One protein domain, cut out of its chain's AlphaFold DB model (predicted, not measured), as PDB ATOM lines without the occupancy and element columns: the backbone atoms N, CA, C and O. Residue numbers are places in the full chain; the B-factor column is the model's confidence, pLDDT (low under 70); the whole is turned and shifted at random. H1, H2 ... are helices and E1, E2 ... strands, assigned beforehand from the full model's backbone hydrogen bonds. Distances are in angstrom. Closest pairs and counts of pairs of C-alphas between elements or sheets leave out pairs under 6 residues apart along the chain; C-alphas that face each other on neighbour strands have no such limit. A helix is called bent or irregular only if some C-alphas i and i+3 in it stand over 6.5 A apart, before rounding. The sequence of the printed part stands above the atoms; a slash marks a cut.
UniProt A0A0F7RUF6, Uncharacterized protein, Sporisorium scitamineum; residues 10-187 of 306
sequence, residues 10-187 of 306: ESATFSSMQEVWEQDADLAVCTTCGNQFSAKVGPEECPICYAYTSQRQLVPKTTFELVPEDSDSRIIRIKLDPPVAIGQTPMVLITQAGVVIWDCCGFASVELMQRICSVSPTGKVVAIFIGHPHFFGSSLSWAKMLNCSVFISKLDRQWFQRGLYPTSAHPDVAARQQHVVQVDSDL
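AT A GLANCE: This is residues 10 to 187 of the 306 residues of an uncharacterized protein of Sporisorium scitamineum (UniProt A0A0F7RUF6). Look for one strongly twisted sheet of seven strands, with helices H3 and H4 packed on it and the long helix H1 laid over H4 on the side away from the sheet. H6 sits beside the strands near E7, H5 is next to E7, and the loops of residues 25 to 54 and 160 to 172 lie at the opposite end of the body from the turn of the E1 and E2 hairpin. You will find 178 printed residues with six named helices and seven named strands, in the order H1 H2 E1 E2 E3 E4 H3 E5 H4 E6 H5 H6 E7. The sheet is mixed, E1 to E4 antiparallel and E4 to E7 parallel, in the order E1 E2 E3 E4 E5 E6 E7; the class is mixed, helices and strands. The whole is compact, with a radius of gyration of the C-alphas of 15.3 A and spans of 42 by 39 by 34 A.

HOW THE PARTS SIT: Begin with E1, residues 63 to 69, E2, residues 72 to 81, E3, residues 91 to 95, and E4, residues 98 to 102: they form a meander, each strand the antiparallel neighbour of the one before, and three hairpins. Look for N 65 and O 79 at 2.9 A, N 92 and O 76 at 2.7 A, and N 93 and O 100 at 2.8 A. E2 bends by 72 degrees at residue 75. Beyond E4 come E5, residues 125 to 129, E6, residues 149 to 153, and E7, residues 180 to 183, each parallel to its neighbour; N 126 and O 99 are 2.8 A apart, N 151 and O 128 2.8 A, and N 183 and O 152 2.8 A. From edge to edge the strands' lines turn by 142 degrees. H3, residues 110 to 118, H4, residues 139 to 146, and H5, residues 154 to 159, are on one face of the sheet, which gives two layers. With H6, residues 173 to 179, they form three strand-helix-strand units, two parallel neighbour strands with helices between, each with a right-handed crossover: E4, H3, E5; E5, H4, E6; and E6, H5 H6, E7. H4 is the hub, touching three helices, and its height over the sheet is 8.2 A. It touches H3 at a steep tilt of 63 degrees, closest at the C-alphas of Met 113 and Leu 146, 6.6 A. It touches H6 at a steep tilt of 65 degrees, closest at the C-alphas of Ala 143 and His 179, 6.1 A. It touches H1, residues 10 to 24, at a shallow tilt of 23 degrees, opposite ways, closest at the C-alphas of Met 17 and Met 145, 4.9 A. H1 and H3 only just touch, with 3 pairs of C-alphas within 8 A. H2, residues 55 to 58, is close to H1 but not clearly touching, at 7.8 A between the C-alphas of Asp 24 and Gln 55. In H1, H3, H4 and H6 every O i to N i+4 pair is within hydrogen-bond range; in the irregular H5, where C-alphas 155 and 158 are 7.6 A apart, 0 of 2 are, beside 2 of 3 O i to N i+3 pairs, and H2 is too short for such a pair.

IN THESE COORDINATES: Find C-alpha 10 at (-7.862, -28.207, 111.204); from there H1 runs 21.6 A to C-alpha 24. E2 spans 22.7 A and E1 18.9 A, beginning at C-alpha 63, (-13.925, -25.926, 134.030). E7 ends at C-alpha 183, (-13.617, -57.120, 124.141).

THE WHOLE: The C-alphas farthest apart are those of Asp 70 and Ser 168, 48.3 A. The printed part has no cut. The links H1 to H2 and H5 to H6 are long, with 30 and 13 residues. The mean pLDDT of the printed part is 91.6; it is under 70 in residues 10 to 15, 45 to 50 and 165 to 169.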
ATOM      1  N   GLU A  10      -7.574 -28.587 109.817       61.97
ATOM      2  CA  GLU A  10      -7.862 -28.207 111.204       61.97
ATOM      3  C   GLU A  10      -9.271 -27.606 111.360       61.97
ATOM      4  O   GLU A  10     -10.064 -28.100 112.163       61.97
ATOM      5  N   SER A  11      -9.636 -26.641 110.501       60.34
ATOM      6  CA  SER A  11     -10.973 -26.027 110.450       60.34
ATOM      7  C   SER A  11     -12.085 -27.040 110.170       60.34
ATOM      8  O   SER A  11     -13.182 -26.906 110.712       60.34
ATOM      9  N   ALA A  12     -11.819 -28.050 109.336       62.62
ATOM     10  CA  ALA A  12     -12.776 -29.111 109.037       62.62
ATOM     11  C   ALA A  12     -12.975 -30.059 110.236       62.62
ATOM     12  O   ALA A  12     -14.112 -30.396 110.565       62.62
ATOM     13  N   THR A  13     -11.900 -30.429 110.945       67.19
ATOM     14  CA  THR A  13     -12.008 -31.210 112.195       67.19
ATOM     15  C   THR A  13     -12.801 -30.462 113.261       67.19
ATOM     16  O   THR A  13     -13.655 -31.063 113.912       67.19
ATOM     17  N   PHE A  14     -12.591 -29.149 113.407       64.38
ATOM     18  CA  PHE A  14     -13.348 -28.337 114.362       64.38
ATOM     19  C   PHE A  14     -14.844 -28.295 114.048       64.38
ATOM     20  O   PHE A  14     -15.649 -28.505 114.956       64.38
ATOM     21  N   SER A  15     -15.217 -28.104 112.774       67.06
ATOM     22  CA  SER A  15     -16.625 -28.171 112.348       67.06
ATOM     23  C   SER A  15     -17.240 -29.520 112.723       67.06
ATOM     24  O   SER A  15     -18.302 -29.569 113.337       67.06
ATOM     25  N   SER A  16     -16.511 -30.617 112.477       86.56
ATOM     26  CA  SER A  16     -16.996 -31.967 112.781       86.56
ATOM     27  C   SER A  16     -17.172 -32.233 114.284       86.56
ATOM     28  O   SER A  16     -18.174 -32.824 114.686       86.56
ATOM     29  N   MET A  17     -16.256 -31.755 115.140       94.38
ATOM     30  CA  MET A  17     -16.371 -31.916 116.595       94.38
ATOM     31  C   MET A  17     -17.551 -31.126 117.158       94.38
ATOM     32  O   MET A  17     -18.270 -31.642 118.013       94.38
ATOM     33  N   GLN A  18     -17.760 -29.893 116.684       96.44
ATOM     34  CA  GLN A  18     -18.886 -29.064 117.110       96.44
ATOM     35  C   GLN A  18     -20.219 -29.687 116.689       96.44
ATOM     36  O   GLN A  18     -21.124 -29.791 117.510       96.44
ATOM     37  N   GLU A  19     -20.334 -30.149 115.444       95.69
ATOM     38  CA  GLU A  19     -21.541 -30.812 114.940       95.69
ATOM     39  C   GLU A  19     -21.880 -32.071 115.744       95.69
ATOM     40  O   GLU A  19     -23.029 -32.266 116.145       95.69
ATOM     41  N   VAL A  20     -20.877 -32.910 116.028       95.25
ATOM     42  CA  VAL A  20     -21.041 -34.095 116.878       95.25
ATOM     43  C   VAL A  20     -21.466 -33.707 118.289       95.25
ATOM     44  O   VAL A  20     -22.371 -34.335 118.843       95.25
ATOM     45  N   TRP A  21     -20.819 -32.698 118.878       97.62
ATOM     46  CA  TRP A  21     -21.152 -32.246 120.222       97.62
ATOM     47  C   TRP A  21     -22.598 -31.767 120.282       97.62
ATOM     48  O   TRP A  21     -23.322 -32.189 121.176       97.62
ATOM     49  N   GLU A  22     -23.067 -30.986 119.305       97.62
ATOM     50  CA  GLU A  22     -24.440 -30.477 119.327       97.62
ATOM     51  C   GLU A  22     -25.517 -31.556 119.222       97.62
ATOM     52  O   GLU A  22     -26.598 -31.398 119.794       97.62
ATOM     53  N   GLN A  23     -25.225 -32.674 118.554       94.94
ATOM     54  CA  GLN A  23     -26.133 -33.824 118.512       94.94
ATOM     55  C   GLN A  23     -26.312 -34.467 119.894       94.94
ATOM     56  O   GLN A  23     -27.419 -34.879 120.245       94.94
ATOM     57  N   ASP A  24     -25.235 -34.533 120.681       96.94
ATOM     58  CA  ASP A  24     -25.203 -35.256 121.954       96.94
ATOM     59  C   ASP A  24     -25.328 -34.313 123.175       96.94
ATOM     60  O   ASP A  24     -25.513 -34.779 124.304       96.94
ATOM     61  N   ALA A  25     -25.266 -32.990 122.979       97.44
ATOM     62  CA  ALA A  25     -25.129 -32.002 124.053       97.44
ATOM     63  C   ALA A  25     -26.325 -31.939 125.012       97.44
ATOM     64  O   ALA A  25     -26.160 -31.583 126.181       97.44
ATOM     65  N   ASP A  26     -27.517 -32.288 124.527       97.25
ATOM     66  CA  ASP A  26     -28.753 -32.317 125.317       97.25
ATOM     67  C   ASP A  26     -29.101 -33.711 125.850       97.25
ATOM     68  O   ASP A  26     -30.130 -33.864 126.506       97.25
ATOM     69  N   LEU A  27     -28.294 -34.734 125.556       96.38
ATOM     70  CA  LEU A  27     -28.526 -36.072 126.086       96.38
ATOM     71  C   LEU A  27     -28.351 -36.081 127.604       96.38
ATOM     72  O   LEU A  27     -27.444 -35.438 128.143       96.38
ATOM     73  N   ALA A  28     -29.216 -36.834 128.283       94.94
ATOM     74  CA  ALA A  28     -29.203 -36.931 129.729       94.94
ATOM     75  C   ALA A  28     -27.888 -37.554 130.208       94.94
ATOM     76  O   ALA A  28     -27.476 -38.620 129.751       94.94
ATOM     77  N   VAL A  29     -27.255 -36.902 131.173       95.06
ATOM     78  CA  VAL A  29     -26.101 -37.394 131.924       95.06
ATOM     79  C   VAL A  29     -26.543 -37.544 133.366       95.06
ATOM     80  O   VAL A  29     -27.046 -36.592 133.962       95.06
ATOM     81  N   CYS A  30     -26.375 -38.728 133.949       91.88
ATOM     82  CA  CYS A  30     -26.685 -38.909 135.362       91.88
ATOM     83  C   CYS A  30     -25.730 -38.079 136.230       91.88
ATOM     84  O   CYS A  30     -24.513 -38.221 136.129       91.88
ATOM     85  N   THR A  31     -26.265 -37.254 137.130       90.56
ATOM     86  CA  THR A  31     -25.455 -36.365 137.982       90.56
ATOM     87  C   THR A  31     -24.651 -37.104 139.042       90.56
ATOM     88  O   THR A  31     -23.756 -36.515 139.633       90.56
ATOM     89  N   THR A  32     -24.968 -38.371 139.312       87.94
ATOM     90  CA  THR A  32     -24.303 -39.169 140.347       87.94
ATOM     91  C   THR A  32     -23.263 -40.116 139.755       87.94
ATOM     92  O   THR A  32     -22.140 -40.131 140.242       87.94
ATOM     93  N   CYS A  33     -23.589 -40.883 138.704       86.81
ATOM     94  CA  CYS A  33     -22.640 -41.830 138.097       86.81
ATOM     95  C   CYS A  33     -21.938 -41.299 136.838       86.81
ATOM     96  O   CYS A  33     -20.910 -41.838 136.445       86.81
ATOM     97  N   GLY A  34     -22.463 -40.246 136.204       92.31
ATOM     98  CA  GLY A  34     -21.866 -39.626 135.019       92.31
ATOM     99  C   GLY A  34     -22.148 -40.354 133.706       92.31
ATOM    100  O   GLY A  34     -21.734 -39.867 132.658       92.31
ATOM    101  N   ASN A  35     -22.855 -41.487 133.722       92.81
ATOM    102  CA  ASN A  35     -23.211 -42.192 132.493       92.81
ATOM    103  C   ASN A  35     -24.221 -41.385 131.670       92.81
ATOM    104  O   ASN A  35     -25.211 -40.871 132.202       92.81
ATOM    105  N   GLN A  36     -23.949 -41.292 130.370       94.44
ATOM    106  CA  GLN A  36     -24.800 -40.617 129.398       94.44
ATOM    107  C   GLN A  36     -25.789 -41.602 128.764       94.44
ATOM    108  O   GLN A  36     -25.428 -42.720 128.392       94.44
ATOM    109  N   PHE A  37     -27.032 -41.166 128.608       92.88
ATOM    110  CA  PHE A  37     -28.125 -41.922 128.006       92.88
ATOM    111  C   PHE A  37     -28.343 -41.498 126.553       92.88
ATOM    112  O   PHE A  37     -27.857 -40.461 126.113       92.88
ATOM    113  N   SER A  38     -29.083 -42.298 125.789       91.81
ATOM    114  CA  SER A  38     -29.404 -42.006 124.385       91.81
ATOM    115  C   SER A  38     -30.612 -41.082 124.186       91.81
ATOM    116  O   SER A  38     -30.988 -40.788 123.053       91.81
ATOM    117  N   ALA A  39     -31.216 -40.599 125.276       90.56
ATOM    118  CA  ALA A  39     -32.354 -39.687 125.270       90.56
ATOM    119  C   ALA A  39     -32.054 -38.414 126.075       90.56
ATOM    120  O   ALA A  39     -31.227 -38.417 126.986       90.56
ATOM    121  N   LYS A  40     -32.755 -37.319 125.749       91.38
ATOM    122  CA  LYS A  40     -32.653 -36.038 126.475       91.38
ATOM    123  C   LYS A  40     -33.250 -36.099 127.880       91.38
ATOM    124  O   LYS A  40     -32.818 -35.385 128.778       91.38
ATOM    125  N   VAL A  41     -34.255 -36.951 128.055       86.19
ATOM    126  CA  VAL A  41     -34.858 -37.257 129.350       86.19
ATOM    127  C   VAL A  41     -34.293 -38.601 129.785       86.19
ATOM    128  O   VAL A  41     -34.377 -39.574 129.036       86.19
ATOM    129  N   GLY A  42     -33.662 -38.637 130.959       81.00
ATOM    130  CA  GLY A  42     -33.195 -39.889 131.546       81.00
ATOM    131  C   GLY A  42     -34.371 -40.787 131.954       81.00
ATOM    132  O   GLY A  42     -35.494 -40.298 132.076       81.00
ATOM    133  N   PRO A  43     -34.149 -42.093 132.157       81.06
ATOM    134  CA  PRO A  43     -35.202 -42.986 132.643       81.06
ATOM    135  C   PRO A  43     -35.728 -42.545 134.024       81.06
ATOM    136  O   PRO A  43     -34.992 -41.935 134.799       81.06
ATOM    137  N   GLU A  44     -36.986 -42.855 134.353       71.25
ATOM    138  CA  GLU A  44     -37.569 -42.519 135.671       71.25
ATOM    139  C   GLU A  44     -36.751 -43.117 136.822       71.25
ATOM    140  O   GLU A  44     -36.469 -42.449 137.815       71.25
ATOM    141  N   GLU A  45     -36.275 -44.344 136.625       69.31
ATOM    142  CA  GLU A  45     -35.273 -44.988 137.460       69.31
ATOM    143  C   GLU A  45     -34.017 -45.178 136.609       69.31
ATOM    144  O   GLU A  45     -33.986 -46.026 135.711       69.31
ATOM    145  N   CYS A  46     -32.956 -44.396 136.850       66.06
ATOM    146  CA  CYS A  46     -31.667 -44.818 136.311       66.06
ATOM    147  C   CYS A  46     -31.281 -46.104 137.042       66.06
ATOM    148  O   CYS A  46     -31.369 -46.141 138.271       66.06
ATOM    149  N   PRO A  47     -30.786 -47.137 136.330       62.31
ATOM    150  CA  PRO A  47     -30.311 -48.377 136.953       62.31
ATOM    151  C   PRO A  47     -29.222 -48.169 138.021       62.31
ATOM    152  O   PRO A  47     -28.773 -49.125 138.644       62.31
ATOM    153  N   ILE A  48     -28.747 -46.928 138.170       60.19
ATOM    154  CA  ILE A  48     -27.678 -46.508 139.057       60.19
ATOM    155  C   ILE A  48     -28.147 -45.392 140.035       60.19
ATOM    156  O   ILE A  48     -27.770 -45.481 141.202       60.19
ATOM    157  N   CYS A  49     -28.914 -44.340 139.636       64.94
ATOM    158  CA  CYS A  49     -29.218 -43.134 140.472       64.94
ATOM    159  C   CYS A  49     -30.504 -42.322 140.072       64.94
ATOM    160  O   CYS A  49     -31.254 -42.768 139.216       64.94
ATOM    161  N   TYR A  50     -30.760 -41.118 140.646       66.25
ATOM    162  CA  TYR A  50     -32.068 -40.395 140.567       66.25
ATOM    163  C   TYR A  50     -32.107 -38.985 139.915       66.25
ATOM    164  O   TYR A  50     -33.173 -38.376 139.872       66.25
ATOM    165  N   ALA A  51     -30.994 -38.415 139.431       83.31
ATOM    166  CA  ALA A  51     -30.982 -37.053 138.862       83.31
ATOM    167  C   ALA A  51     -30.124 -36.927 137.591       83.31
ATOM    168  O   ALA A  51     -29.156 -37.673 137.399       83.31
ATOM    169  N   TYR A  52     -30.497 -35.973 136.724       90.19
ATOM    170  CA  TYR A  52     -29.930 -35.798 135.384       90.19
ATOM    171  C   TYR A  52     -29.566 -34.345 135.062       90.19
ATOM    172  O   TYR A  52     -30.203 -33.401 135.522       90.19
ATOM    173  N   THR A  53     -28.550 -34.198 134.219       93.62
ATOM    174  CA  THR A  53     -28.107 -32.954 133.578       93.62
ATOM    175  C   THR A  53     -27.792 -33.228 132.100       93.62
ATOM    176  O   THR A  53     -28.162 -34.281 131.586       93.62
ATOM    177  N   SER A  54     -27.120 -32.315 131.400       97.00
ATOM    178  CA  SER A  54     -26.646 -32.499 130.023       97.00
ATOM    179  C   SER A  54     -25.325 -31.760 129.798       97.00
ATOM    180  O   SER A  54     -24.960 -30.894 130.596       97.00
ATOM    181  N   GLN A  55     -24.612 -32.039 128.700       97.81
ATOM    182  CA  GLN A  55     -23.375 -31.301 128.395       97.81
ATOM    183  C   GLN A  55     -23.639 -29.803 128.247       97.81
ATOM    184  O   GLN A  55     -22.880 -28.993 128.771       97.81
ATOM    185  N   ARG A  56     -24.759 -29.420 127.618       97.75
ATOM    186  CA  ARG A  56     -25.145 -28.011 127.460       97.75
ATOM    187  C   ARG A  56     -25.314 -27.289 128.800       97.75
ATOM    188  O   ARG A  56     -25.047 -26.096 128.892       97.75
ATOM    189  N   GLN A  57     -25.742 -28.001 129.840       97.06
ATOM    190  CA  GLN A  57     -25.864 -27.454 131.193       97.06
ATOM    191  C   GLN A  57     -24.551 -27.499 131.985       97.06
ATOM    192  O   GLN A  57     -24.341 -26.634 132.838       97.06
ATOM    193  N   LEU A  58     -23.699 -28.498 131.728       97.19
ATOM    194  CA  LEU A  58     -22.421 -28.702 132.411       97.19
ATOM    195  C   LEU A  58     -21.333 -27.741 131.922       97.19
ATOM    196  O   LEU A  58     -20.680 -27.108 132.743       97.19
ATOM    197  N   VAL A  59     -21.161 -27.586 130.605       97.75
ATOM    198  CA  VAL A  59     -20.104 -26.751 129.997       97.75
ATOM    199  C   VAL A  59     -20.002 -25.337 130.588       97.75
ATOM    200  O   VAL A  59     -18.897 -24.950 130.950       97.75
ATOM    201  N   PRO A  60     -21.087 -24.556 130.773       97.81
ATOM    202  CA  PRO A  60     -20.966 -23.211 131.344       97.81
ATOM    203  C   PRO A  60     -20.658 -23.180 132.852       97.81
ATOM    204  O   PRO A  60     -20.444 -22.101 133.397       97.81
ATOM    205  N   LYS A  61     -20.692 -24.324 133.547       97.06
ATOM    206  CA  LYS A  61     -20.533 -24.422 135.011       97.06
ATOM    207  C   LYS A  61     -19.294 -25.197 135.439       97.06
ATOM    208  O   LYS A  61     -18.969 -25.169 136.621       97.06
ATOM    209  N   THR A  62     -18.652 -25.902 134.514       97.25
ATOM    210  CA  THR A  62     -17.535 -26.800 134.788       97.25
ATOM    211  C   THR A  62     -16.338 -26.394 133.950       97.25
ATOM    212  O   THR A  62     -16.393 -26.381 132.723       97.25
ATOM    213  N   THR A  63     -15.243 -26.098 134.634       97.88
ATOM    214  CA  THR A  63     -13.925 -25.926 134.030       97.88
ATOM    215  C   THR A  63     -13.176 -27.253 134.041       97.88
ATOM    216  O   THR A  63     -13.521 -28.171 134.791       97.88
ATOM    217  N   PHE A  64     -12.159 -27.373 133.193       97.88
ATOM    218  CA  PHE A  64     -11.289 -28.539 133.175       97.88
ATOM    219  C   PHE A  64      -9.821 -28.129 133.138       97.88
ATOM    220  O   PHE A  64      -9.465 -27.074 132.615       97.88
ATOM    221  N   GLU A  65      -8.965 -29.006 133.647       97.81
ATOM    222  CA  GLU A  65      -7.516 -28.868 133.589       97.81
ATOM    223  C   GLU A  65      -6.887 -30.194 133.151       97.81
ATOM    224  O   GLU A  65      -7.287 -31.270 133.602       97.81
ATOM    225  N   LEU A  66      -5.897 -30.106 132.261       97.94
ATOM    226  CA  LEU A  66      -5.025 -31.217 131.903       97.94
ATOM    227  C   LEU A  66      -3.786 -31.153 132.793       97.94
ATOM    228  O   LEU A  66      -2.914 -30.319 132.565       97.94
ATOM    229  N   VAL A  67      -3.729 -32.017 133.805       97.00
ATOM    230  CA  VAL A  67      -2.677 -32.012 134.830       97.00
ATOM    231  C   VAL A  67      -1.755 -33.210 134.627       97.00
ATOM    232  O   VAL A  67      -2.182 -34.330 134.915       97.00
ATOM    233  N   PRO A  68      -0.517 -33.014 134.143       94.94
ATOM    234  CA  PRO A  68       0.489 -34.070 134.118       94.94
ATOM    235  C   PRO A  68       0.753 -34.616 135.525       94.94
ATOM    236  O   PRO A  68       0.736 -33.865 136.499       94.94
ATOM    237  N   GLU A  69       0.989 -35.918 135.637       90.50
ATOM    238  CA  GLU A  69       1.484 -36.525 136.868       90.50
ATOM    239  C   GLU A  69       2.934 -36.109 137.106       90.50
ATOM    240  O   GLU A  69       3.764 -36.200 136.201       90.50
ATOM    241  N   ASP A  70       3.251 -35.725 138.345       87.75
ATOM    242  CA  ASP A  70       4.610 -35.335 138.741       87.75
ATOM    243  C   ASP A  70       5.625 -36.455 138.442       87.75
ATOM    244  O   ASP A  70       6.757 -36.187 138.048       87.75
ATOM    245  N   SER A  71       5.189 -37.715 138.569       85.50
ATOM    246  CA  SER A  71       6.019 -38.901 138.346       85.50
ATOM    247  C   SER A  71       6.253 -39.250 136.879       85.50
ATOM    248  O   SER A  71       7.141 -40.039 136.586       85.50
ATOM    249  N   ASP A  72       5.383 -38.798 135.969       88.38
ATOM    250  CA  ASP A  72       5.496 -39.079 134.535       88.38
ATOM    251  C   ASP A  72       4.606 -38.111 133.750       88.38
ATOM    252  O   ASP A  72       3.384 -38.268 133.683       88.38
ATOM    253  N   SER A  73       5.230 -37.126 133.106       92.12
ATOM    254  CA  SER A  73       4.522 -36.080 132.355       92.12
ATOM    255  C   SER A  73       3.705 -36.594 131.161       92.12
ATOM    256  O   SER A  73       2.839 -35.881 130.653       92.12
ATOM    257  N   ARG A  74       3.947 -37.837 130.716       93.81
ATOM    258  CA  ARG A  74       3.166 -38.493 129.655       93.81
ATOM    259  C   ARG A  74       1.822 -39.009 130.153       93.81
ATOM    260  O   ARG A  74       0.981 -39.392 129.344       93.81
ATOM    261  N   ILE A  75       1.621 -39.042 131.466       94.94
ATOM    262  CA  ILE A  75       0.367 -39.406 132.106       94.94
ATOM    263  C   ILE A  75      -0.313 -38.114 132.538       94.94
ATOM    264  O   ILE A  75       0.099 -37.470 133.495       94.94
ATOM    265  N   ILE A  76      -1.373 -37.730 131.840       97.62
ATOM    266  CA  ILE A  76      -2.108 -36.495 132.107       97.62
ATOM    267  C   ILE A  76      -3.480 -36.839 132.667       97.62
ATOM    268  O   ILE A  76      -4.229 -37.607 132.073       97.62
ATOM    269  N   ARG A  77      -3.863 -36.234 133.787       97.31
ATOM    270  CA  ARG A  77      -5.226 -36.315 134.311       97.31
ATOM    271  C   ARG A  77      -6.104 -35.220 133.746       97.31
ATOM    272  O   ARG A  77      -5.718 -34.057 133.717       97.31
ATOM    273  N   ILE A  78      -7.334 -35.587 133.419       98.00
ATOM    274  CA  ILE A  78      -8.418 -34.645 133.166       98.00
ATOM    275  C   ILE A  78      -9.099 -34.372 134.507       98.00
ATOM    276  O   ILE A  78      -9.800 -35.234 135.043       98.00
ATOM    277  N   LYS A  79      -8.865 -33.188 135.075       97.25
ATOM    278  CA  LYS A  79      -9.532 -32.723 136.299       97.25
ATOM    279  C   LYS A  79     -10.667 -31.780 135.936       97.25
ATOM    280  O   LYS A  79     -10.522 -30.987 135.014       97.25
ATOM    281  N   LEU A  80     -11.779 -31.881 136.656       97.25
ATOM    282  CA  LEU A  80     -12.953 -31.028 136.479       97.25
ATOM    283  C   LEU A  80     -13.203 -30.235 137.761       97.25
ATOM    284  O   LEU A  80     -13.120 -30.813 138.848       97.25
ATOM    285  N   ASP A  81     -13.553 -28.957 137.622       96.69
ATOM    286  CA  ASP A  81     -13.985 -28.109 138.733       96.69
ATOM    287  C   ASP A  81     -15.286 -27.354 138.387       96.69
ATOM    288  O   ASP A  81     -15.309 -26.600 137.407       96.69
ATOM    289  N   PRO A  82     -16.384 -27.561 139.144       96.00
ATOM    290  CA  PRO A  82     -16.534 -28.567 140.198       96.00
ATOM    291  C   PRO A  82     -16.495 -30.000 139.624       96.00
ATOM    292  O   PRO A  82     -16.740 -30.197 138.427       96.00
ATOM    293  N   PRO A  83     -16.241 -31.025 140.460       94.62
ATOM    294  CA  PRO A  83     -16.295 -32.414 140.021       94.62
ATOM    295  C   PRO A  83     -17.672 -32.776 139.452       94.62
ATOM    296  O   PRO A  83     -18.709 -32.432 140.019       94.62
ATOM    297  N   VAL A  84     -17.682 -33.530 138.352       93.31
ATOM    298  CA  VAL A  84     -18.903 -34.118 137.785       93.31
ATOM    299  C   VAL A  84     -19.046 -35.549 138.294       93.31
ATOM    300  O   VAL A  84     -18.080 -36.315 138.264       93.31
ATOM    301  N   ALA A  85     -20.256 -35.930 138.712       91.88
ATOM    302  CA  ALA A  85     -20.561 -37.279 139.188       91.88
ATOM    303  C   ALA A  85     -19.636 -37.726 140.336       91.88
ATOM    304  O   ALA A  85     -19.487 -37.009 141.324       91.88
ATOM    305  N   ILE A  86     -19.005 -38.897 140.221       90.31
ATOM    306  CA  ILE A  86     -18.100 -39.446 141.243       90.31
ATOM    307  C   ILE A  86     -16.716 -38.770 141.261       90.31
ATOM    308  O   ILE A  86     -15.827 -39.196 142.003       90.31
ATOM    309  N   GLY A  87     -16.509 -37.729 140.447       91.88
ATOM    310  CA  GLY A  87     -15.273 -36.951 140.415       91.88
ATOM    311  C   GLY A  87     -14.061 -37.750 139.947       91.88
ATOM    312  O   GLY A  87     -12.942 -37.464 140.374       91.88
ATOM    313  N   GLN A  88     -14.277 -38.778 139.122       91.19
ATOM    314  CA  GLN A  88     -13.192 -39.522 138.496       91.19
ATOM    315  C   GLN A  88     -12.375 -38.601 137.592       91.19
ATOM    316  O   GLN A  88     -12.912 -37.684 136.968       91.19
ATOM    317  N   THR A  89     -11.079 -38.871 137.498       94.88
ATOM    318  CA  THR A  89     -10.143 -38.099 136.679       94.88
ATOM    319  C   THR A  89      -9.560 -39.010 135.599       94.88
ATOM    320  O   THR A  89      -8.546 -39.667 135.872       94.88
ATOM    321  N   PRO A  90     -10.206 -39.097 134.417       96.88
ATOM    322  CA  PRO A  90      -9.712 -39.869 133.280       96.88
ATOM    323  C   PRO A  90      -8.260 -39.534 132.956       96.88
ATOM    324  O   PRO A  90      -7.813 -38.406 133.193       96.88
ATOM    325  N   MET A  91      -7.530 -40.505 132.417       98.00
ATOM    326  CA  MET A  91      -6.105 -40.357 132.132       98.00
ATOM    327  C   MET A  91      -5.858 -40.346 130.625       98.00
ATOM    328  O   MET A  91      -6.393 -41.166 129.889       98.00
ATOM    329  N   VAL A  92      -5.030 -39.415 130.177       98.38
ATOM    330  CA  VAL A  92      -4.512 -39.275 128.819       98.38
ATOM    331  C   VAL A  92      -3.070 -39.767 128.854       98.38
ATOM    332  O   VAL A  92      -2.230 -39.179 129.532       98.38
ATOM    333  N   LEU A  93      -2.802 -40.867 128.160       97.62
ATOM    334  CA  LEU A  93      -1.491 -41.493 128.038       97.62
ATOM    335  C   LEU A  93      -0.876 -41.082 126.702       97.62
ATOM    336  O   LEU A  93      -1.413 -41.400 125.637       97.62
ATOM    337  N   ILE A  94       0.236 -40.359 126.759       96.38
ATOM    338  CA  ILE A  94       0.982 -39.922 125.581       96.38
ATOM    339  C   ILE A  94       1.938 -41.044 125.169       96.38
ATOM    340  O   ILE A  94       2.990 -41.219 125.780       96.38
ATOM    341  N   THR A  95       1.569 -41.783 124.122       94.62
ATOM    342  CA  THR A  95       2.375 -42.872 123.547       94.62
ATOM    343  C   THR A  95       2.959 -42.460 122.196       94.62
ATOM    344  O   THR A  95       2.498 -41.504 121.565       94.62
ATOM    345  N   GLN A  96       3.924 -43.225 121.682       90.00
ATOM    346  CA  GLN A  96       4.486 -42.987 120.343       90.00
ATOM    347  C   GLN A  96       3.450 -43.113 119.208       90.00
ATOM    348  O   GLN A  96       3.580 -42.446 118.182       90.00
ATOM    349  N   ALA A  97       2.403 -43.931 119.379       92.06
ATOM    350  CA  ALA A  97       1.344 -44.086 118.375       92.06
ATOM    351  C   ALA A  97       0.298 -42.951 118.417       92.06
ATOM    352  O   ALA A  97      -0.514 -42.811 117.498       92.06
ATOM    353  N   GLY A  98       0.312 -42.128 119.468       95.19
ATOM    354  CA  GLY A  98      -0.680 -41.096 119.751       95.19
ATOM    355  C   GLY A  98      -1.215 -41.204 121.177       95.19
ATOM    356  O   GLY A  98      -0.626 -41.851 122.042       95.19
ATOM    357  N   VAL A  99      -2.354 -40.567 121.429       97.81
ATOM    358  CA  VAL A  99      -2.975 -40.577 122.756       97.81
ATOM    359  C   VAL A  99      -3.817 -41.833 122.959       97.81
ATOM    360  O   VAL A  99      -4.658 -42.157 122.121       97.81
ATOM    361  N   VAL A 100      -3.659 -42.489 124.106       98.56
ATOM    362  CA  VAL A 100      -4.650 -43.427 124.648       98.56
ATOM    363  C   VAL A 100      -5.361 -42.785 125.821       98.56
ATOM    364  O   VAL A 100      -4.728 -42.185 126.681       98.56
ATOM    365  N   ILE A 101      -6.679 -42.928 125.876       98.62
ATOM    366  CA  ILE A 101      -7.472 -42.487 127.017       98.62
ATOM    367  C   ILE A 101      -7.816 -43.710 127.865       98.62
ATOM    368  O   ILE A 101      -8.365 -44.689 127.353       98.62
ATOM    369  N   TRP A 102      -7.494 -43.650 129.153       98.44
ATOM    370  CA  TRP A 102      -7.905 -44.627 130.151       98.44
ATOM    371  C   TRP A 102      -9.046 -44.061 130.993       98.44
ATOM    372  O   TRP A 102      -8.889 -43.032 131.659       98.44
ATOM    373  N   ASP A 103     -10.174 -44.769 130.945       97.50
ATOM    374  CA  ASP A 103     -11.462 -44.400 131.521       97.50
ATOM    375  C   ASP A 103     -12.078 -43.119 130.934       97.50
ATOM    376  O   ASP A 103     -11.456 -42.361 130.197       97.50
ATOM    377  N   CYS A 104     -13.358 -42.883 131.222       96.12
ATOM    378  CA  CYS A 104     -14.077 -41.692 130.781       96.12
ATOM    379  C   CYS A 104     -14.887 -41.092 131.938       96.12
ATOM    380  O   CYS A 104     -15.219 -41.752 132.929       96.12
ATOM    381  N   CYS A 105     -15.221 -39.809 131.813       95.69
ATOM    382  CA  CYS A 105     -16.121 -39.118 132.729       95.69
ATOM    383  C   CYS A 105     -17.418 -38.693 132.033       95.69
ATOM    384  O   CYS A 105     -17.607 -38.883 130.827       95.69
ATOM    385  N   GLY A 106     -18.344 -38.147 132.818       96.19
ATOM    386  CA  GLY A 106     -19.633 -37.664 132.326       96.19
ATOM    387  C   GLY A 106     -19.583 -36.314 131.611       96.19
ATOM    388  O   GLY A 106     -20.618 -35.876 131.131       96.19
ATOM    389  N   PHE A 107     -18.425 -35.658 131.528       98.19
ATOM    390  CA  PHE A 107     -18.263 -34.344 130.901       98.19
ATOM    391  C   PHE A 107     -17.663 -34.469 129.499       98.19
ATOM    392  O   PHE A 107     -16.730 -35.237 129.288       98.19
ATOM    393  N   ALA A 108     -18.175 -33.708 128.537       98.00
ATOM    394  CA  ALA A 108     -17.648 -33.612 127.185       98.00
ATOM    395  C   ALA A 108     -17.850 -32.186 126.658       98.00
ATOM    396  O   ALA A 108     -18.972 -31.678 126.626       98.00
ATOM    397  N   SER A 109     -16.772 -31.561 126.194       98.19
ATOM    398  CA  SER A 109     -16.804 -30.272 125.505       98.19
ATOM    399  C   SER A 109     -15.882 -30.313 124.293       98.19
ATOM    400  O   SER A 109     -14.926 -31.091 124.257       98.19
ATOM    401  N   VAL A 110     -16.164 -29.473 123.298       98.19
ATOM    402  CA  VAL A 110     -15.296 -29.335 122.119       98.19
ATOM    403  C   VAL A 110     -13.892 -28.915 122.544       98.19
ATOM    404  O   VAL A 110     -12.924 -29.545 122.134       98.19
ATOM    405  N   GLU A 111     -13.785 -27.940 123.446       98.00
ATOM    406  CA  GLU A 111     -12.501 -27.454 123.958       98.00
ATOM    407  C   GLU A 111     -11.672 -28.561 124.632       98.00
ATOM    408  O   GLU A 111     -10.477 -28.683 124.369       98.00
ATOM    409  N   LEU A 112     -12.297 -29.426 125.442       98.12
ATOM    410  CA  LEU A 112     -11.598 -30.551 126.065       98.12
ATOM    411  C   LEU A 112     -11.046 -31.515 125.006       98.12
ATOM    412  O   LEU A 112      -9.876 -31.890 125.075       98.12
ATOM    413  N   MET A 113     -11.852 -31.883 124.004       97.56
ATOM    414  CA  MET A 113     -11.404 -32.785 122.936       97.56
ATOM    415  C   MET A 113     -10.255 -32.181 122.123       97.56
ATOM    416  O   MET A 113      -9.281 -32.869 121.823       97.56
ATOM    417  N   GLN A 114     -10.313 -30.878 121.833       95.94
ATOM    418  CA  GLN A 114      -9.228 -30.160 121.160       95.94
ATOM    419  C   GLN A 114      -7.941 -30.180 121.989       95.94
ATOM    420  O   GLN A 114      -6.866 -30.464 121.456       95.94
ATOM    421  N   ARG A 115      -8.038 -29.925 123.300       97.50
ATOM    422  CA  ARG A 115      -6.881 -29.959 124.203       97.50
ATOM    423  C   ARG A 115      -6.260 -31.353 124.274       97.50
ATOM    424  O   ARG A 115      -5.036 -31.451 124.225       97.50
ATOM    425  N   ILE A 116      -7.069 -32.413 124.294       97.38
ATOM    426  CA  ILE A 116      -6.583 -33.800 124.216       97.38
ATOM    427  C   ILE A 116      -5.844 -34.058 122.892       97.38
ATOM    428  O   ILE A 116      -4.750 -34.617 122.901       97.38
ATOM    429  N   CYS A 117      -6.386 -33.622 121.752       96.12
ATOM    430  CA  CYS A 117      -5.695 -33.769 120.469       96.12
ATOM    431  C   CYS A 117      -4.381 -32.974 120.422       96.12
ATOM    432  O   CYS A 117      -3.397 -33.469 119.878       96.12
ATOM    433  N   SER A 118      -4.340 -31.780 121.024       96.25
ATOM    434  CA  SER A 118      -3.156 -30.906 121.004       96.25
ATOM    435  C   SER A 118      -1.943 -31.478 121.741       96.25
ATOM    436  O   SER A 118      -0.815 -31.139 121.399       96.25
ATOM    437  N   VAL A 119      -2.157 -32.363 122.723       96.50
ATOM    438  CA  VAL A 119      -1.065 -33.054 123.432       96.50
ATOM    439  C   VAL A 119      -0.627 -34.348 122.738       96.50
ATOM    440  O   VAL A 119       0.336 -34.978 123.168       96.50
ATOM    441  N   SER A 120      -1.315 -34.768 121.671       95.69
ATOM    442  CA  SER A 120      -0.954 -35.976 120.935       95.69
ATOM    443  C   SER A 120       0.225 -35.725 119.989       95.69
ATOM    444  O   SER A 120       0.123 -34.853 119.125       95.69
ATOM    445  N   PRO A 121       1.302 -36.534 120.042       92.94
ATOM    446  CA  PRO A 121       2.447 -36.383 119.143       92.94
ATOM    447  C   PRO A 121       2.081 -36.643 117.676       92.94
ATOM    448  O   PRO A 121       2.770 -36.180 116.771       92.94
ATOM    449  N   THR A 122       0.987 -37.369 117.428       92.75
ATOM    450  CA  THR A 122       0.471 -37.666 116.086       92.75
ATOM    451  C   THR A 122      -0.768 -36.839 115.731       92.75
ATOM    452  O   THR A 122      -1.331 -37.012 114.649       92.75
ATOM    453  N   GLY A 123      -1.232 -35.978 116.646       90.50
ATOM    454  CA  GLY A 123      -2.508 -35.265 116.545       90.50
ATOM    455  C   GLY A 123      -3.745 -36.169 116.645       90.50
ATOM    456  O   GLY A 123      -4.855 -35.710 116.388       90.50
ATOM    457  N   LYS A 124      -3.578 -37.456 116.987       92.31
ATOM    458  CA  LYS A 124      -4.658 -38.455 117.033       92.31
ATOM    459  C   LYS A 124      -4.842 -39.054 118.422       92.31
ATOM    460  O   LYS A 124      -3.875 -39.261 119.157       92.31
ATOM    461  N   VAL A 125      -6.086 -39.411 118.727       97.62
ATOM    462  CA  VAL A 125      -6.419 -40.349 119.802       97.62
ATOM    463  C   VAL A 125      -6.569 -41.733 119.181       97.62
ATOM    464  O   VAL A 125      -7.350 -41.925 118.254       97.62
ATOM    465  N   VAL A 126      -5.781 -42.684 119.664       97.50
ATOM    466  CA  VAL A 126      -5.704 -44.051 119.142       97.50
ATOM    467  C   VAL A 126      -6.881 -44.879 119.648       97.50
ATOM    468  O   VAL A 126      -7.541 -45.571 118.874       97.50
ATOM    469  N   ALA A 127      -7.157 -44.799 120.949       98.31
ATOM    470  CA  ALA A 127      -8.178 -45.602 121.604       98.31
ATOM    471  C   ALA A 127      -8.636 -44.976 122.922       98.31
ATOM    472  O   ALA A 127      -7.862 -44.308 123.611       98.31
ATOM    473  N   ILE A 128      -9.880 -45.271 123.293       98.75
ATOM    474  CA  ILE A 128     -10.402 -45.106 124.648       98.75
ATOM    475  C   ILE A 128     -10.589 -46.511 125.224       98.75
ATOM    476  O   ILE A 128     -11.351 -47.300 124.674       98.75
ATOM    477  N   PHE A 129      -9.930 -46.841 126.326       98.75
ATOM    478  CA  PHE A 129     -10.171 -48.082 127.061       98.75
ATOM    479  C   PHE A 129     -10.945 -47.767 128.333       98.75
ATOM    480  O   PHE A 129     -10.600 -46.822 129.037       98.75
ATOM    481  N   ILE A 130     -11.982 -48.549 128.634       98.25
ATOM    482  CA  ILE A 130     -12.763 -48.387 129.863       98.25
ATOM    483  C   ILE A 130     -12.542 -49.579 130.785       98.25
ATOM    484  O   ILE A 130     -12.768 -50.725 130.392       98.25
ATOM    485  N   GLY A 131     -12.159 -49.301 132.028       96.88
ATOM    486  CA  GLY A 131     -11.894 -50.312 133.037       96.88
ATOM    487  C   GLY A 131     -13.152 -50.986 133.563       96.88
ATOM    488  O   GLY A 131     -13.139 -52.197 133.748       96.88
ATOM    489  N   HIS A 132     -14.231 -50.239 133.824       95.12
ATOM    490  CA  HIS A 132     -15.501 -50.801 134.310       95.12
ATOM    491  C   HIS A 132     -16.681 -49.803 134.183       95.12
ATOM    492  O   HIS A 132     -16.463 -48.623 133.900       95.12
ATOM    493  N   PRO A 133     -17.941 -50.226 134.415       94.50
ATOM    494  CA  PRO A 133     -19.147 -49.445 134.112       94.50
ATOM    495  C   PRO A 133     -19.298 -48.045 134.715       94.50
ATOM    496  O   PRO A 133     -20.022 -47.225 134.144       94.50
ATOM    497  N   HIS A 134     -18.651 -47.736 135.841       91.81
ATOM    498  CA  HIS A 134     -18.674 -46.376 136.401       91.81
ATOM    499  C   HIS A 134     -17.930 -45.360 135.530       91.81
ATOM    500  O   HIS A 134     -18.140 -44.155 135.657       91.81
ATOM    501  N   PHE A 135     -17.085 -45.848 134.628       95.19
ATOM    502  CA  PHE A 135     -16.265 -45.039 133.747       95.19
ATOM    503  C   PHE A 135     -16.765 -45.027 132.303       95.19
ATOM    504  O   PHE A 135     -16.105 -44.448 131.447       95.19
ATOM    505  N   PHE A 136     -17.942 -45.601 132.003       95.75
ATOM    506  CA  PHE A 136     -18.532 -45.462 130.666       95.75
ATOM    507  C   PHE A 136     -18.827 -44.000 130.331       95.75
ATOM    508  O   PHE A 136     -18.565 -43.581 129.204       95.75
ATOM    509  N   GLY A 137     -19.324 -43.215 131.287       95.38
ATOM    510  CA  GLY A 137     -19.438 -41.765 131.169       95.38
ATOM    511  C   GLY A 137     -20.141 -41.312 129.885       95.38
ATOM    512  O   GLY A 137     -21.159 -41.874 129.474       95.38
ATOM    513  N   SER A 138     -19.546 -40.317 129.225       97.12
ATOM    514  CA  SER A 138     -19.908 -39.856 127.877       97.12
ATOM    515  C   SER A 138     -19.000 -40.442 126.783       97.12
ATOM    516  O   SER A 138     -18.783 -39.805 125.752       97.12
ATOM    517  N   SER A 139     -18.460 -41.651 126.980       98.00
ATOM    518  CA  SER A 139     -17.429 -42.241 126.105       98.00
ATOM    519  C   SER A 139     -17.829 -42.374 124.635       98.00
ATOM    520  O   SER A 139     -16.975 -42.203 123.773       98.00
ATOM    521  N   LEU A 140     -19.108 -42.614 124.313       97.94
ATOM    522  CA  LEU A 140     -19.554 -42.623 122.912       97.94
ATOM    523  C   LEU A 140     -19.477 -41.227 122.281       97.94
ATOM    524  O   LEU A 140     -19.041 -41.102 121.140       97.94
ATOM    525  N   SER A 141     -19.836 -40.177 123.028       97.88
ATOM    526  CA  SER A 141     -19.668 -38.792 122.572       97.88
ATOM    527  C   SER A 141     -18.189 -38.477 122.339       97.88
ATOM    528  O   SER A 141     -17.835 -37.943 121.293       97.88
ATOM    529  N   TRP A 142     -17.312 -38.878 123.270       98.38
ATOM    530  CA  TRP A 142     -15.862 -38.707 123.126       98.38
ATOM    531  C   TRP A 142     -15.337 -39.442 121.891       98.38
ATOM    532  O   TRP A 142     -14.619 -38.855 121.090       98.38
ATOM    533  N   ALA A 143     -15.741 -40.697 121.689       98.19
ATOM    534  CA  ALA A 143     -15.316 -41.509 120.554       98.19
ATOM    535  C   ALA A 143     -15.753 -40.913 119.203       98.19
ATOM    536  O   ALA A 143     -14.947 -40.884 118.271       98.19
ATOM    537  N   LYS A 144     -16.983 -40.374 119.114       97.62
ATOM    538  CA  LYS A 144     -17.465 -39.637 117.933       97.62
ATOM    539  C   LYS A 144     -16.623 -38.377 117.680       97.62
ATOM    540  O   LYS A 144     -16.185 -38.160 116.557       97.62
ATOM    541  N   MET A 145     -16.378 -37.559 118.711       97.81
ATOM    542  CA  MET A 145     -15.649 -36.285 118.576       97.81
ATOM    543  C   MET A 145     -14.167 -36.492 118.244       97.81
ATOM    544  O   MET A 145     -13.611 -35.781 117.416       97.81
ATOM    545  N   LEU A 146     -13.529 -37.475 118.878       97.44
ATOM    546  CA  LEU A 146     -12.113 -37.806 118.694       97.44
ATOM    547  C   LEU A 146     -11.871 -38.756 117.513       97.44
ATOM    548  O   LEU A 146     -10.723 -39.077 117.216       97.44
ATOM    549  N   ASN A 147     -12.943 -39.219 116.861       96.69
ATOM    550  CA  ASN A 147     -12.929 -40.198 115.779       96.69
ATOM    551  C   ASN A 147     -12.048 -41.428 116.083       96.69
ATOM    552  O   ASN A 147     -11.172 -41.805 115.303       96.69
ATOM    553  N   CYS A 148     -12.277 -42.047 117.241       97.50
ATOM    554  CA  CYS A 148     -11.546 -43.230 117.702       97.50
ATOM    555  C   CYS A 148     -12.507 -44.317 118.198       97.50
ATOM    556  O   CYS A 148     -13.722 -44.115 118.238       97.50
ATOM    557  N   SER A 149     -11.979 -45.492 118.541       98.38
ATOM    558  CA  SER A 149     -12.774 -46.568 119.139       98.38
ATOM    559  C   SER A 149     -12.726 -46.519 120.666       98.38
ATOM    560  O   SER A 149     -11.671 -46.277 121.252       98.38
ATOM    561  N   VAL A 150     -13.861 -46.810 121.301       98.44
ATOM    562  CA  VAL A 150     -13.971 -47.142 122.719       98.44
ATOM    563  C   VAL A 150     -14.050 -48.657 122.899       98.44
ATOM    564  O   VAL A 150     -14.905 -49.331 122.322       98.44
ATOM    565  N   PHE A 151     -13.159 -49.192 123.724       98.69
ATOM    566  CA  PHE A 151     -13.055 -50.603 124.059       98.69
ATOM    567  C   PHE A 151     -13.636 -50.829 125.449       98.69
ATOM    568  O   PHE A 151     -13.191 -50.233 126.433       98.69
ATOM    569  N   ILE A 152     -14.635 -51.701 125.521       98.12
ATOM    570  CA  ILE A 152     -15.301 -52.089 126.763       98.12
ATOM    571  C   ILE A 152     -15.292 -53.609 126.890       98.12
ATOM    572  O   ILE A 152     -15.307 -54.320 125.884       98.12
ATOM    573  N   SER A 153     -15.355 -54.130 128.112       97.94
ATOM    574  CA  SER A 153     -15.588 -55.561 128.301       97.94
ATOM    575  C   SER A 153     -16.977 -55.961 127.795       97.94
ATOM    576  O   SER A 153     -17.988 -55.337 128.134       97.94
ATOM    577  N   LYS A 154     -17.059 -57.050 127.024       97.12
ATOM    578  CA  LYS A 154     -18.333 -57.636 126.578       97.12
ATOM    579  C   LYS A 154     -19.212 -58.065 127.753       97.12
ATOM    580  O   LYS A 154     -20.435 -57.978 127.649       97.12
ATOM    581  N   LEU A 155     -18.607 -58.493 128.865       96.94
ATOM    582  CA  LEU A 155     -19.337 -58.862 130.084       96.94
ATOM    583  C   LEU A 155     -20.062 -57.661 130.698       96.94
ATOM    584  O   LEU A 155     -21.111 -57.824 131.317       96.94
ATOM    585  N   ASP A 156     -19.544 -56.460 130.444       95.50
ATOM    586  CA  ASP A 156     -20.052 -55.228 131.027       95.50
ATOM    587  C   ASP A 156     -21.026 -54.460 130.121       95.50
ATOM    588  O   ASP A 156     -21.582 -53.429 130.508       95.50
ATOM    589  N   ARG A 157     -21.307 -54.985 128.922       93.81
ATOM    590  CA  ARG A 157     -22.132 -54.318 127.900       93.81
ATOM    591  C   ARG A 157     -23.527 -53.912 128.381       93.81
ATOM    592  O   ARG A 157     -24.094 -52.948 127.880       93.81
ATOM    593  N   GLN A 158     -24.094 -54.657 129.329       91.25
ATOM    594  CA  GLN A 158     -25.444 -54.405 129.834       91.25
ATOM    595  C   GLN A 158     -25.548 -53.096 130.623       91.25
ATOM    596  O   GLN A 158     -26.626 -52.517 130.694       91.25
ATOM    597  N   TRP A 159     -24.433 -52.604 131.173       91.50
ATOM    598  CA  TRP A 159     -24.395 -51.347 131.920       91.50
ATOM    599  C   TRP A 159     -24.131 -50.124 131.030       91.50
ATOM    600  O   TRP A 159     -24.153 -48.995 131.525       91.50
ATOM    601  N   PHE A 160     -23.904 -50.310 129.726       93.50
ATOM    602  CA  PHE A 160     -23.666 -49.212 128.794       93.50
ATOM    603  C   PHE A 160     -24.976 -48.491 128.447       93.50
ATOM    604  O   PHE A 160     -25.778 -48.966 127.642       93.50
ATOM    605  N   GLN A 161     -25.185 -47.318 129.048       90.69
ATOM    606  CA  GLN A 161     -26.466 -46.593 129.019       90.69
ATOM    607  C   GLN A 161     -26.819 -45.963 127.658       90.69
ATOM    608  O   GLN A 161     -27.972 -45.610 127.424       90.69
ATOM    609  N   ARG A 162     -25.869 -45.905 126.713       91.56
ATOM    610  CA  ARG A 162     -26.137 -45.592 125.292       91.56
ATOM    611  C   ARG A 162     -26.682 -46.801 124.508       91.56
ATOM    612  O   ARG A 162     -26.763 -46.743 123.285       91.56
ATOM    613  N   GLY A 163     -27.024 -47.884 125.216       85.06
ATOM    614  CA  GLY A 163     -27.708 -49.084 124.737       85.06
ATOM    615  C   GLY A 163     -26.845 -49.953 123.828       85.06
ATOM    616  O   GLY A 163     -26.520 -49.545 122.730       85.06
ATOM    617  N   LEU A 164     -26.500 -51.183 124.224       78.81
ATOM    618  CA  LEU A 164     -25.773 -52.124 123.343       78.81
ATOM    619  C   LEU A 164     -26.612 -53.287 122.829       78.81
ATOM    620  O   LEU A 164     -26.159 -54.028 121.957       78.81
ATOM    621  N   TYR A 165     -27.839 -53.429 123.321       67.19
ATOM    622  CA  TYR A 165     -28.727 -54.476 122.855       67.19
ATOM    623  C   TYR A 165     -29.206 -54.202 121.421       67.19
ATOM    624  O   TYR A 165     -29.475 -53.051 121.061       67.19
ATOM    625  N   PRO A 166     -29.313 -55.251 120.588       55.03
ATOM    626  CA  PRO A 166     -29.918 -55.164 119.271       55.03
ATOM    627  C   PRO A 166     -31.442 -55.109 119.426       55.03
ATOM    628  O   PRO A 166     -32.138 -56.097 119.223       55.03
ATOM    629  N   THR A 167     -31.970 -53.958 119.827       58.62
ATOM    630  CA  THR A 167     -33.382 -53.626 119.618       58.62
ATOM    631  C   THR A 167     -33.491 -52.696 118.412       58.62
ATOM    632  O   THR A 167     -32.606 -51.880 118.140       58.62
ATOM    633  N   SER A 168     -34.550 -52.868 117.624       58.09
ATOM    634  CA  SER A 168     -34.820 -52.061 116.434       58.09
ATOM    635  C   SER A 168     -35.018 -50.576 116.782       58.09
ATOM    636  O   SER A 168     -35.684 -50.255 117.762       58.09
ATOM    637  N   ALA A 169     -34.452 -49.704 115.933       69.88
ATOM    638  CA  ALA A 169     -34.500 -48.235 115.958       69.88
ATOM    639  C   ALA A 169     -33.934 -47.544 117.221       69.88
ATOM    640  O   ALA A 169     -34.614 -46.751 117.864       69.88
ATOM    641  N   HIS A 170     -32.658 -47.783 117.546       79.50
ATOM    642  CA  HIS A 170     -31.921 -46.941 118.498       79.50
ATOM    643  C   HIS A 170     -31.098 -45.869 117.748       79.50
ATOM    644  O   HIS A 170     -30.396 -46.225 116.797       79.50
ATOM    645  N   PRO A 171     -31.119 -44.583 118.157       82.75
ATOM    646  CA  PRO A 171     -30.457 -43.498 117.415       82.75
ATOM    647  C   PRO A 171     -28.944 -43.715 117.260       82.75
ATOM    648  O   PRO A 171     -28.368 -43.417 116.221       82.75
ATOM    649  N   ASP A 172     -28.313 -44.336 118.259       89.25
ATOM    650  CA  ASP A 172     -26.865 -44.567 118.260       89.25
ATOM    651  C   ASP A 172     -26.389 -45.858 117.565       89.25
ATOM    652  O   ASP A 172     -25.224 -46.209 117.720       89.25
ATOM    653  N   VAL A 173     -27.231 -46.623 116.849       90.31
ATOM    654  CA  VAL A 173     -26.794 -47.917 116.258       90.31
ATOM    655  C   VAL A 173     -25.561 -47.751 115.368       90.31
ATOM    656  O   VAL A 173     -24.576 -48.458 115.573       90.31
ATOM    657  N   ALA A 174     -25.594 -46.805 114.427       90.69
ATOM    658  CA  ALA A 174     -24.486 -46.574 113.503       90.69
ATOM    659  C   ALA A 174     -23.216 -46.126 114.246       90.69
ATOM    660  O   ALA A 174     -22.145 -46.698 114.048       90.69
ATOM    661  N   ALA A 175     -23.349 -45.173 115.176       92.94
ATOM    662  CA  ALA A 175     -22.228 -44.695 115.982       92.94
ATOM    663  C   ALA A 175     -21.610 -45.820 116.827       92.94
ATOM    664  O   ALA A 175     -20.391 -45.932 116.910       92.94
ATOM    665  N   ARG A 176     -22.425 -46.701 117.419       93.88
ATOM    666  CA  ARG A 176     -21.933 -47.844 118.200       93.88
ATOM    667  C   ARG A 176     -21.240 -48.887 117.334       93.88
ATOM    668  O   ARG A 176     -20.215 -49.403 117.754       93.88
ATOM    669  N   GLN A 177     -21.769 -49.179 116.147       93.00
ATOM    670  CA  GLN A 177     -21.122 -50.086 115.191       93.00
ATOM    671  C   GLN A 177     -19.756 -49.564 114.737       93.00
ATOM    672  O   GLN A 177     -18.849 -50.359 114.514       93.00
ATOM    673  N   GLN A 178     -19.614 -48.244 114.615       95.50
ATOM    674  CA  GLN A 178     -18.366 -47.609 114.207       95.50
ATOM    675  C   GLN A 178     -17.354 -47.484 115.351       95.50
ATOM    676  O   GLN A 178     -16.165 -47.704 115.139       95.50
ATOM    677  N   HIS A 179     -17.806 -47.094 116.543       97.69
ATOM    678  CA  HIS A 179     -16.912 -46.641 117.605       97.69
ATOM    679  C   HIS A 179     -16.809 -47.594 118.794       97.69
ATOM    680  O   HIS A 179     -15.849 -47.479 119.540       97.69
ATOM    681  N   VAL A 180     -17.756 -48.505 119.033       97.75
ATOM    682  CA  VAL A 180     -17.736 -49.355 120.237       97.75
ATOM    683  C   VAL A 180     -17.248 -50.757 119.901       97.75
ATOM    684  O   VAL A 180     -17.881 -51.485 119.137       97.75
ATOM    685  N   VAL A 181     -16.177 -51.180 120.565       98.12
ATOM    686  CA  VAL A 181     -15.631 -52.535 120.479       98.12
ATOM    687  C   VAL A 181     -15.867 -53.267 121.800       98.12
ATOM    688  O   VAL A 181     -15.450 -52.818 122.866       98.12
ATOM    689  N   GLN A 182     -16.541 -54.417 121.726       97.69
ATOM    690  CA  GLN A 182     -16.756 -55.311 122.867       97.69
ATOM    691  C   GLN A 182     -15.633 -56.350 122.925       97.69
ATOM    692  O   GLN A 182     -15.593 -57.267 122.105       97.69
ATOM    693  N   VAL A 183     -14.739 -56.210 123.899       98.25
ATOM    694  CA  VAL A 183     -13.617 -57.120 124.141       98.25
ATOM    695  C   VAL A 183     -14.118 -58.370 124.866       98.25
ATOM    696  O   VAL A 183     -14.729 -58.280 125.931       98.25
ATOM    697  N   ASP A 184     -13.869 -59.539 124.276       97.38
ATOM    698  CA  ASP A 184     -14.292 -60.853 124.788       97.38
ATOM    699  C   ASP A 184     -13.102 -61.775 125.085       97.38
ATOM    700  O   ASP A 184     -13.135 -62.979 124.849       97.38
ATOM    701  N   SER A 185     -12.011 -61.189 125.561       97.19
ATOM    702  CA  SER A 185     -10.795 -61.892 125.958       97.19
ATOM    703  C   SER A 185     -10.306 -61.353 127.296       97.19
ATOM    704  O   SER A 185     -10.667 -60.243 127.691       97.19
ATOM    705  N   ASP A 186      -9.507 -62.151 128.009       97.12
ATOM    706  CA  ASP A 186      -8.874 -61.686 129.248       97.12
ATOM    707  C   ASP A 186      -7.752 -60.687 128.966       97.12
ATOM    708  O   ASP A 186      -7.578 -59.737 129.717       97.12
ATOM    709  N   LEU A 187      -7.036 -60.871 127.854       97.62
ATOM    710  CA  LEU A 187      -5.983 -59.976 127.389       97.62
ATOM    711  C   LEU A 187      -6.356 -59.405 126.024       97.62
ATOM    712  O   LEU A 187      -6.813 -60.140 125.140       97.62
TER     713      LEU A 187